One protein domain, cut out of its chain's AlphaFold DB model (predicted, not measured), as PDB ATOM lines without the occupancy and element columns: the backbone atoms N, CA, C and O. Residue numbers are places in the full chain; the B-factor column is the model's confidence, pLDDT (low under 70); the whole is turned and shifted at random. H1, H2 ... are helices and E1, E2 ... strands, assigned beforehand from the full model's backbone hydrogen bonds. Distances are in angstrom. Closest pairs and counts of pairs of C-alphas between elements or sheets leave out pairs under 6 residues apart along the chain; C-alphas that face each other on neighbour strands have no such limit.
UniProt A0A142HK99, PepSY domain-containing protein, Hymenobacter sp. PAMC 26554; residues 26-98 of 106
ATOM      1  N   THR A  26     157.181 143.453 105.525       88.88
ATOM      2  CA  THR A  26     157.494 143.145 104.123       88.88
ATOM      3  C   THR A  26     158.879 142.524 104.019       88.88
ATOM      4  O   THR A  26     159.853 143.078 104.517       88.88
ATOM      5  N   VAL A  27     158.966 141.371 103.359       89.69
ATOM      6  CA  VAL A  27     160.211 140.633 103.136       89.69
ATOM      7  C   VAL A  27     160.371 140.355 101.648       89.69
ATOM      8  O   VAL A  27     159.506 139.733 101.030       89.69
ATOM      9  N   THR A  28     161.500 140.763 101.083       88.75
ATOM     10  CA  THR A  28     161.913 140.428  99.718       88.75
ATOM     11  C   THR A  28     162.805 139.184  99.717       88.75
ATOM     12  O   THR A  28     163.640 138.983 100.598       88.75
ATOM     13  N   LYS A  29     162.591 138.290  98.750       83.06
ATOM     14  CA  LYS A  29     163.331 137.036  98.536       83.06
ATOM     15  C   LYS A  29     163.527 136.806  97.038       83.06
ATOM     16  O   LYS A  29     162.956 137.522  96.220       83.06
ATOM     17  N   ASP A  30     164.301 135.779  96.687       80.50
ATOM     18  CA  ASP A  30     164.591 135.398  95.296       80.50
ATOM     19  C   ASP A  30     165.176 136.580  94.488       80.50
ATOM     20  O   ASP A  30     164.670 136.912  93.425       80.50
ATOM     21  N   GLY A  31     166.172 137.295  95.029       80.50
ATOM     22  CA  GLY A  31     166.783 138.447  94.340       80.50
ATOM     23  C   GLY A  31     165.883 139.683  94.191       80.50
ATOM     24  O   GLY A  31     166.285 140.642  93.545       80.50
ATOM     25  N   GLY A  32     164.692 139.680  94.803       84.44
ATOM     26  CA  GLY A  32     163.696 140.752  94.703       84.44
ATOM     27  C   GLY A  32     162.402 140.325  94.006       84.44
ATOM     28  O   GLY A  32     161.376 140.977  94.180       84.44
ATOM     29  N   ASP A  33     162.405 139.184  93.311       85.56
ATOM     30  CA  ASP A  33     161.266 138.697  92.520       85.56
ATOM     31  C   ASP A  33     160.085 138.219  93.372       85.56
ATOM     32  O   ASP A  33     158.951 138.094  92.896       85.56
ATOM     33  N   LYS A  34     160.343 137.897  94.642       91.50
ATOM     34  CA  LYS A  34     159.334 137.439  95.594       91.50
ATOM     35  C   LYS A  34     159.205 138.436  96.736       91.50
ATOM     36  O   LYS A  34     160.142 138.626  97.501       91.50
ATOM     37  N   VAL A  35     158.006 138.973  96.913       93.81
ATOM     38  CA  VAL A  35     157.627 139.828  98.040       93.81
ATOM     39  C   VAL A  35     156.645 139.070  98.923       93.81
ATOM     40  O   VAL A  35     155.673 138.486  98.442       93.81
ATOM     41  N   ILE A  36     156.910 139.038 100.222       92.19
ATOM     42  CA  ILE A  36     156.030 138.457 101.232       92.19
ATOM     43  C   ILE A  36     155.607 139.586 102.156       92.19
ATOM     44  O   ILE A  36     156.460 140.186 102.805       92.19
ATOM     45  N   THR A  37     154.309 139.854 102.215       92.56
ATOM     46  CA  THR A  37     153.729 140.856 103.105       92.56
ATOM     47  C   THR A  37     152.865 140.159 104.139       92.56
ATOM     48  O   THR A  37     152.035 139.322 103.780       92.56
ATOM     49  N   THR A  38     153.053 140.503 105.408       91.31
ATOM     50  CA  THR A  38     152.226 140.022 106.511       91.31
ATOM     51  C   THR A  38     151.642 141.212 107.259       91.31
ATOM     52  O   THR A  38     152.387 142.053 107.761       91.31
ATOM     53  N   THR A  39     150.317 141.255 107.342       88.69
ATOM     54  CA  THR A  39     149.547 142.305 108.024       88.69
ATOM     55  C   THR A  39     148.388 141.629 108.738       88.69
ATOM     56  O   THR A  39     147.745 140.775 108.134       88.69
ATOM     57  N   ASP A  40     148.156 141.937 110.016       85.81
ATOM     58  CA  ASP A  40     147.049 141.353 110.795       85.81
ATOM     59  C   ASP A  40     146.980 139.809 110.742       85.81
ATOM     60  O   ASP A  40     145.918 139.195 110.704       85.81
ATOM     61  N   GLY A  41     148.142 139.148 110.658       84.44
ATOM     62  CA  GLY A  41     148.252 137.693 110.498       84.44
ATOM     63  C   GLY A  41     147.799 137.136 109.141       84.44
ATOM     64  O   GLY A  41     147.934 135.935 108.905       84.44
ATOM     65  N   MET A  42     147.344 137.979 108.214       90.69
ATOM     66  CA  MET A  42     147.203 137.629 106.806       90.69
ATOM     67  C   MET A  42     148.569 137.707 106.127       90.69
ATOM     68  O   MET A  42     149.258 138.718 106.210       90.69
ATOM     69  N   THR A  43     148.969 136.646 105.432       92.75
ATOM     70  CA  THR A  43     150.222 136.597 104.670       92.75
ATOM     71  C   THR A  43     149.942 136.511 103.179       92.75
ATOM     72  O   THR A  43     149.359 135.541 102.700       92.75
ATOM     73  N   VAL A  44     150.437 137.479 102.417       93.62
ATOM     74  CA  VAL A  44     150.361 137.510 100.956       93.62
ATOM     75  C   VAL A  44     151.759 137.329 100.380       93.62
ATOM     76  O   VAL A  44     152.674 138.098 100.655       93.62
ATOM     77  N   LYS A  45     151.940 136.286  99.572       92.94
ATOM     78  CA  LYS A  45     153.170 136.012  98.825       92.94
ATOM     79  C   LYS A  45     152.943 136.365  97.365       92.94
ATOM     80  O   LYS A  45     152.209 135.655  96.678       92.94
ATOM     81  N   THR A  46     153.613 137.401  96.893       93.94
ATOM     82  CA  THR A  46     153.615 137.821  95.493       93.94
ATOM     83  C   THR A  46     154.942 137.419  94.871       93.94
ATOM     84  O   THR A  46     155.998 137.754  95.392       93.94
ATOM     85  N   LYS A  47     154.907 136.668  93.772       93.44
ATOM     86  CA  LYS A  47     156.086 136.355  92.962       93.44
ATOM     87  C   LYS A  47     155.863 136.845  91.542       93.44
ATOM     88  O   LYS A  47     154.849 136.486  90.942       93.44
ATOM     89  N   VAL A  48     156.802 137.623  91.029       92.62
ATOM     90  CA  VAL A  48     156.872 138.004  89.620       92.62
ATOM     91  C   VAL A  48     157.858 137.057  88.942       92.62
ATOM     92  O   VAL A  48     158.936 136.793  89.461       92.62
ATOM     93  N   GLU A  49     157.444 136.445  87.842       90.56
ATOM     94  CA  GLU A  49     158.286 135.570  87.027       90.56
ATOM     95  C   GLU A  49     158.928 136.383  85.890       90.56
ATOM     96  O   GLU A  49     158.464 137.474  85.556       90.56
ATOM     97  N   ALA A  50     159.996 135.860  85.281       88.12
ATOM     98  CA  ALA A  50     160.762 136.567  84.246       88.12
ATOM     99  C   ALA A  50     159.941 136.917  82.986       88.12
ATOM    100  O   ALA A  50     160.267 137.861  82.272       88.12
ATOM    101  N   ASP A  51     158.855 136.186  82.723       85.12
ATOM    102  CA  ASP A  51     157.890 136.455  81.648       85.12
ATOM    103  C   ASP A  51     156.876 137.566  82.007       85.12
ATOM    104  O   ASP A  51     155.961 137.854  81.235       85.12
ATOM    105  N   GLY A  52     157.011 138.183  83.186       87.44
ATOM    106  CA  GLY A  52     156.096 139.186  83.729       87.44
ATOM    107  C   GLY A  52     154.834 138.597  84.363       87.44
ATOM    108  O   GLY A  52     153.932 139.340  84.758       87.44
ATOM    109  N   LYS A  53     154.722 137.269  84.471       91.81
ATOM    110  CA  LYS A  53     153.595 136.608  85.128       91.81
ATOM    111  C   LYS A  53     153.667 136.794  86.634       91.81
ATOM    112  O   LYS A  53     154.689 136.548  87.264       91.81
ATOM    113  N   MET A  54     152.545 137.172  87.232       94.62
ATOM    114  CA  MET A  54     152.445 137.395  88.670       94.62
ATOM    115  C   MET A  54     151.665 136.257  89.330       94.62
ATOM    116  O   MET A  54     150.546 135.936  88.928       94.62
ATOM    117  N   LYS A  55     152.239 135.645  90.365       93.94
ATOM    118  CA  LYS A  55     151.590 134.643  91.220       93.94
ATOM    119  C   LYS A  55     151.384 135.236  92.608       93.94
ATOM    120  O   LYS A  55     152.360 135.533  93.288       93.94
ATOM    121  N   VAL A  56     150.132 135.348  93.041       95.25
ATOM    122  CA  VAL A  56     149.765 135.823  94.382       95.25
ATOM    123  C   VAL A  56     149.184 134.655  95.173       95.25
ATOM    124  O   VAL A  56     148.266 133.978  94.708       95.25
ATOM    125  N   LYS A  57     149.734 134.384  96.357       94.25
ATOM    126  CA  LYS A  57     149.214 133.395  97.309       94.25
ATOM    127  C   LYS A  57     148.908 134.074  98.637       94.25
ATOM    128  O   LYS A  57     149.839 134.495  99.314       94.25
ATOM    129  N   GLY A  58     147.634 134.158  98.996       94.88
ATOM    130  CA  GLY A  58     147.171 134.629 100.297       94.88
ATOM    131  C   GLY A  58     146.949 133.465 101.261       94.88
ATOM    132  O   GLY A  58     146.465 132.409 100.851       94.88
ATOM    133  N   TYR A  59     147.299 133.679 102.520       93.31
ATOM    134  CA  TYR A  59     147.003 132.822 103.661       93.31
ATOM    135  C   TYR A  59     146.382 133.712 104.730       93.31
ATOM    136  O   TYR A  59     146.984 134.729 105.074       93.31
ATOM    137  N   ASP A  60     145.200 133.370 105.223       91.81
ATOM    138  CA  ASP A  60     144.620 134.058 106.377       91.81
ATOM    139  C   ASP A  60     144.951 133.316 107.682       91.81
ATOM    140  O   ASP A  60     145.532 132.225 107.677       91.81
ATOM    141  N   GLN A  61     144.590 133.922 108.813       89.06
ATOM    142  CA  GLN A  61     144.800 133.323 110.132       89.06
ATOM    143  C   GLN A  61     143.970 132.050 110.348       89.06
ATOM    144  O   GLN A  61     144.394 131.168 111.089       89.06
ATOM    145  N   ALA A  62     142.817 131.932 109.684       90.06
ATOM    146  CA  ALA A  62     141.966 130.743 109.728       90.06
ATOM    147  C   ALA A  62     142.538 129.571 108.902       90.06
ATOM    148  O   ALA A  62     141.981 128.474 108.903       90.06
ATOM    149  N   GLY A  63     143.661 129.779 108.206       88.00
ATOM    150  CA  GLY A  63     144.319 128.773 107.380       88.00
ATOM    151  C   GLY A  63     143.728 128.634 105.976       88.00
ATOM    152  O   GLY A  63     144.190 127.779 105.206       88.00
ATOM    153  N   ASN A  64     142.763 129.478 105.602       93.06
ATOM    154  CA  ASN A  64     142.243 129.538 104.245       93.06
ATOM    155  C   ASN A  64     143.321 130.051 103.295       93.06
ATOM    156  O   ASN A  64     144.222 130.820 103.646       93.06
ATOM    157  N   ARG A  65     143.227 129.595 102.047       94.06
ATOM    158  CA  ARG A  65     144.225 129.875 101.018       94.06
ATOM    159  C   ARG A  65     143.552 130.478  99.804       94.06
ATOM    160  O   ARG A  65     142.608 129.910  99.268       94.06
ATOM    161  N   MET A  66     144.122 131.567  99.309       94.25
ATOM    162  CA  MET A  66     143.777 132.140  98.015       94.25
ATOM    163  C   MET A  66     144.983 132.022  97.091       94.25
ATOM    164  O   MET A  66     146.111 132.316  97.484       94.25
ATOM    165  N   LYS A  67     144.760 131.611  95.843       94.44
ATOM    166  CA  LYS A  67     145.802 131.609  94.818       94.44
ATOM    167  C   LYS A  67     145.272 132.280  93.565       94.44
ATOM    168  O   LYS A  67     144.327 131.797  92.959       94.44
ATOM    169  N   ALA A  68     145.943 133.347  93.157       95.75
ATOM    170  CA  ALA A  68     145.702 134.024  91.898       95.75
ATOM    171  C   ALA A  68     146.960 133.960  91.033       95.75
ATOM    172  O   ALA A  68     148.098 133.926  91.515       95.75
ATOM    173  N   THR A  69     146.766 133.886  89.725       94.56
ATOM    174  CA  THR A  69     147.857 133.965  88.760       94.56
ATOM    175  C   THR A  69     147.415 134.856  87.621       94.56
ATOM    176  O   THR A  69     146.424 134.567  86.960       94.56
ATOM    177  N   THR A  70     148.168 135.922  87.394       93.25
ATOM    178  CA  THR A  70     147.899 136.910  86.354       93.25
ATOM    179  C   THR A  70     148.981 136.795  85.298       93.25
ATOM    180  O   THR A  70     150.170 136.822  85.616       93.25
ATOM    181  N   LYS A  71     148.572 136.645  84.039       91.94
ATOM    182  CA  LYS A  71     149.477 136.649  82.890       91.94
ATOM    183  C   LYS A  71     149.400 138.011  82.193       91.94
ATOM    184  O   LYS A  71     148.296 138.554  82.089       91.94
ATOM    185  N   PRO A  72     150.521 138.567  81.711       90.62
ATOM    186  CA  PRO A  72     150.484 139.718  80.822       90.62
ATOM    187  C   PRO A  72     149.689 139.383  79.562       90.62
ATOM    188  O   PRO A  72     149.794 138.271  79.043       90.62
ATOM    189  N   ARG A  73     148.916 140.350  79.057       90.75
ATOM    190  CA  ARG A  73     148.208 140.181  77.783       90.75
ATOM    191  C   ARG A  73     149.200 140.090  76.628       90.75
ATOM    192  O   ARG A  73     150.162 140.867  76.571       90.75
ATOM    193  N   THR A  74     148.923 139.212  75.672       90.50
ATOM    194  CA  THR A  74     149.700 139.104  74.434       90.50
ATOM    195  C   THR A  74     149.542 140.364  73.568       90.50
ATOM    196  O   THR A  74     148.840 141.323  73.914       90.50
ATOM    197  N   LYS A  75     150.274 140.455  72.451       88.19
ATOM    198  CA  LYS A  75     150.110 141.585  71.517       88.19
ATOM    199  C   LYS A  75     148.709 141.604  70.903       88.19
ATOM    200  O   LYS A  75     148.142 142.689  70.797       88.19
ATOM    201  N   ASP A  76     148.166 140.442  70.567       90.38
ATOM    202  CA  ASP A  76     146.877 140.328  69.885       90.38
ATOM    203  C   ASP A  76     145.721 140.582  70.854       90.38
ATOM    204  O   ASP A  76     144.925 141.485  70.619       90.38
ATOM    205  N   GLU A  77     145.756 139.989  72.053       91.06
ATOM    206  CA  GLU A  77     144.780 140.284  73.117       91.06
ATOM    207  C   GLU A  77     144.729 141.781  73.478       91.06
ATOM    208  O   GLU A  77     143.692 142.321  73.870       91.06
ATOM    209  N   ARG A  78     145.863 142.487  73.366       91.31
ATOM    210  CA  ARG A  78     145.913 143.941  73.579       91.31
ATOM    211  C   ARG A  78     145.268 144.732  72.445       91.31
ATOM    212  O   ARG A  78     144.761 145.819  72.726       91.31
ATOM    213  N   LYS A  79     145.329 144.257  71.199       92.38
ATOM    214  CA  LYS A  79     144.653 144.900  70.063       92.38
ATOM    215  C   LYS A  79     143.146 144.722  70.193       92.38
ATOM    216  O   LYS A  79     142.450 145.732  70.252       92.38
ATOM    217  N   ASP A  80     142.688 143.496  70.417       92.62
ATOM    218  CA  ASP A  80     141.264 143.175  70.567       92.62
ATOM    219  C   ASP A  80     140.634 143.960  71.725       92.62
ATOM    220  O   ASP A  80     139.558 144.552  71.611       92.62
ATOM    221  N   TYR A  81     141.351 144.076  72.850       90.50
ATOM    222  CA  TYR A  81     140.910 144.897  73.976       90.50
ATOM    223  C   TYR A  81     140.814 146.394  73.631       90.50
ATOM    224  O   TYR A  81     139.918 147.101  74.098       90.50
ATOM    225  N   LYS A  82     141.744 146.924  72.827       91.12
ATOM    226  CA  LYS A  82     141.689 148.328  72.393       91.12
ATOM    227  C   LYS A  82     140.526 148.572  71.440       91.12
ATOM    228  O   LYS A  82     139.883 149.616  71.553       91.12
ATOM    229  N   GLU A  83     140.276 147.645  70.525       90.50
ATOM    230  CA  GLU A  83     139.195 147.738  69.546       90.50
ATOM    231  C   GLU A  83     137.831 147.645  70.225       90.50
ATOM    232  O   GLU A  83     137.056 148.596  70.127       90.50
ATOM    233  N   SER A  84     137.604 146.625  71.054       90.69
ATOM    234  CA  SER A  84     136.377 146.498  71.858       90.69
ATOM    235  C   SER A  84     136.121 147.725  72.743       90.69
ATOM    236  O   SER A  84     135.002 148.235  72.811       90.69
ATOM    237  N   ARG A  85     137.158 148.303  73.367       91.88
ATOM    238  CA  ARG A  85     137.010 149.548  74.144       91.88
ATOM    239  C   ARG A  85     136.665 150.755  73.267       91.88
ATOM    240  O   ARG A  85     135.961 151.661  73.721       91.88
ATOM    241  N   LYS A  86     137.182 150.816  72.037       91.31
ATOM    242  CA  LYS A  86     136.867 151.879  71.072       91.31
ATOM    243  C   LYS A  86     135.418 151.764  70.603       91.31
ATOM    244  O   LYS A  86     134.753 152.791  70.501       91.31
ATOM    245  N   GLU A  87     134.931 150.552  70.373       88.19
ATOM    246  CA  GLU A  87     133.536 150.284  70.022       88.19
ATOM    247  C   GLU A  87     132.582 150.607  71.170       88.19
ATOM    248  O   GLU A  87     131.653 151.385  70.970       88.19
ATOM    249  N   ALA A  88     132.877 150.157  72.394       88.44
ATOM    250  CA  ALA A  88     132.083 150.500  73.577       88.44
ATOM    251  C   ALA A  88     131.980 152.024  73.785       88.44
ATOM    252  O   ALA A  88     130.908 152.561  74.057       88.44
ATOM    253  N   ARG A  89     133.086 152.754  73.581       87.25
ATOM    254  CA  ARG A  89     133.088 154.227  73.631       87.25
ATOM    255  C   ARG A  89     132.268 154.870  72.513       87.25
ATOM    256  O   ARG A  89     131.685 155.928  72.738       87.25
ATOM    257  N   LYS A  90     132.262 154.291  71.309       86.31
ATOM    258  CA  LYS A  90     131.433 154.779  70.199       86.31
ATOM    259  C   LYS A  90     129.951 154.553  70.479       86.31
ATOM    260  O   LYS A  90     129.186 155.485  70.263       86.31
ATOM    261  N   ALA A  91     129.576 153.382  70.993       83.00
ATOM    262  CA  ALA A  91     128.201 153.069  71.374       83.00
ATOM    263  C   ALA A  91     127.678 154.066  72.422       83.00
ATOM    264  O   ALA A  91     126.683 154.738  72.178       83.00
ATOM    265  N   MET A  92     128.442 154.304  73.496       79.62
ATOM    266  CA  MET A  92     128.065 155.279  74.531       79.62
ATOM    267  C   MET A  92     127.897 156.711  73.994       79.62
ATOM    268  O   MET A  92     126.952 157.401  74.361       79.62
ATOM    269  N   LYS A  93     128.783 157.166  73.097       75.31
ATOM    270  CA  LYS A  93     128.646 158.493  72.465       75.31
ATOM    271  C   LYS A  93     127.493 158.568  71.460       75.31
ATOM    272  O   LYS A  93     127.000 159.661  71.187       75.31
ATOM    273  N   GLY A  94     127.117 157.442  70.860       61.72
ATOM    274  CA  GLY A  94     125.948 157.337  69.989       61.72
ATOM    275  C   GLY A  94     124.665 157.561  70.781       61.72
ATOM    276  O   GLY A  94     123.877 158.430  70.416       61.72
ATOM    277  N   ASP A  95     124.529 156.870  71.911       59.25
ATOM    278  CA  ASP A  95     123.367 156.984  72.799       59.25
ATOM    279  C   ASP A  95     123.244 158.382  73.426       59.25
ATOM    280  O   ASP A  95     122.148 158.936  73.527       59.25
ATOM    281  N   GLU A  96     124.371 159.014  73.770       54.25
ATOM    282  CA  GLU A  96     124.395 160.388  74.287       54.25
ATOM    283  C   GLU A  96     123.890 161.410  73.249       54.25
ATOM    284  O   GLU A  96     123.089 162.284  73.574       54.25
ATOM    285  N   LYS A  97     124.266 161.270  71.969       58.34
ATOM    286  CA  LYS A  97     123.784 162.164  70.898       58.34
ATOM    287  C   LYS A  97     122.303 161.981  70.569       58.34
ATOM    288  O   LYS A  97     121.664 162.948  70.154       58.34
ATOM    289  N   VAL A  98     121.764 160.773  70.726       56.00
ATOM    290  CA  VAL A  98     120.327 160.512  70.538       56.00
ATOM    291  C   VAL A  98     119.521 161.163  71.664       56.00
ATOM    292  O   VAL A  98     118.500 161.789  71.393       56.00
TER     293      VAL A  98
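This is residues 26 to 98 of the 106 residues of the protein "PepSY domain-containing protein" of Hymenobacter sp. PAMC 26554 (UniProt A0A142HK99). Picture one twisted sheet of five antiparallel strands, E1 - E2 - E3 - E4 - E5, its faces bare, with one long helix, H1, as an arm after E5; residues 74 to 80 and 82 to 98 stick out. The strands form a meander, each the antiparallel neighbour of the one before. The printed part has 73 residues, class mixed, extended, with a radius of gyration of the C-alphas of 19.2 A and spans of 54 by 29 by 18 A.

Find C-alpha 26 at (157.494, 143.145, 104.123), where E1, residues 26 to 29, begins. E2 is residues 34 to 39, E3 42 to 48, 19.7 A long, E4 54 to 59 and E5 65 to 70. H1, residues 75 to 98, runs 35.3 A to C-alpha 98 at (120.327, 160.512, 70.538).

Look for N 45 and O 57, 2.8 A, in hairpin E3 and E4; N 37 and O 44, 2.9 A, in E2 and E3; N 27 and O 36, 2.8 A, in E1 and E2; N 56 and O 68, 2.9 A, in E4 and E5. H1 is not on the sheet, with 0 pairs of C-alphas within 10 A; its O i to N i+4 pairs are each within hydrogen-bond range.

The C-alphas farthest apart, Gly 31 and Val 98, are 56.7 A apart. The printed part has no cut, and pLDDT is under 70 at residues 94 to 98.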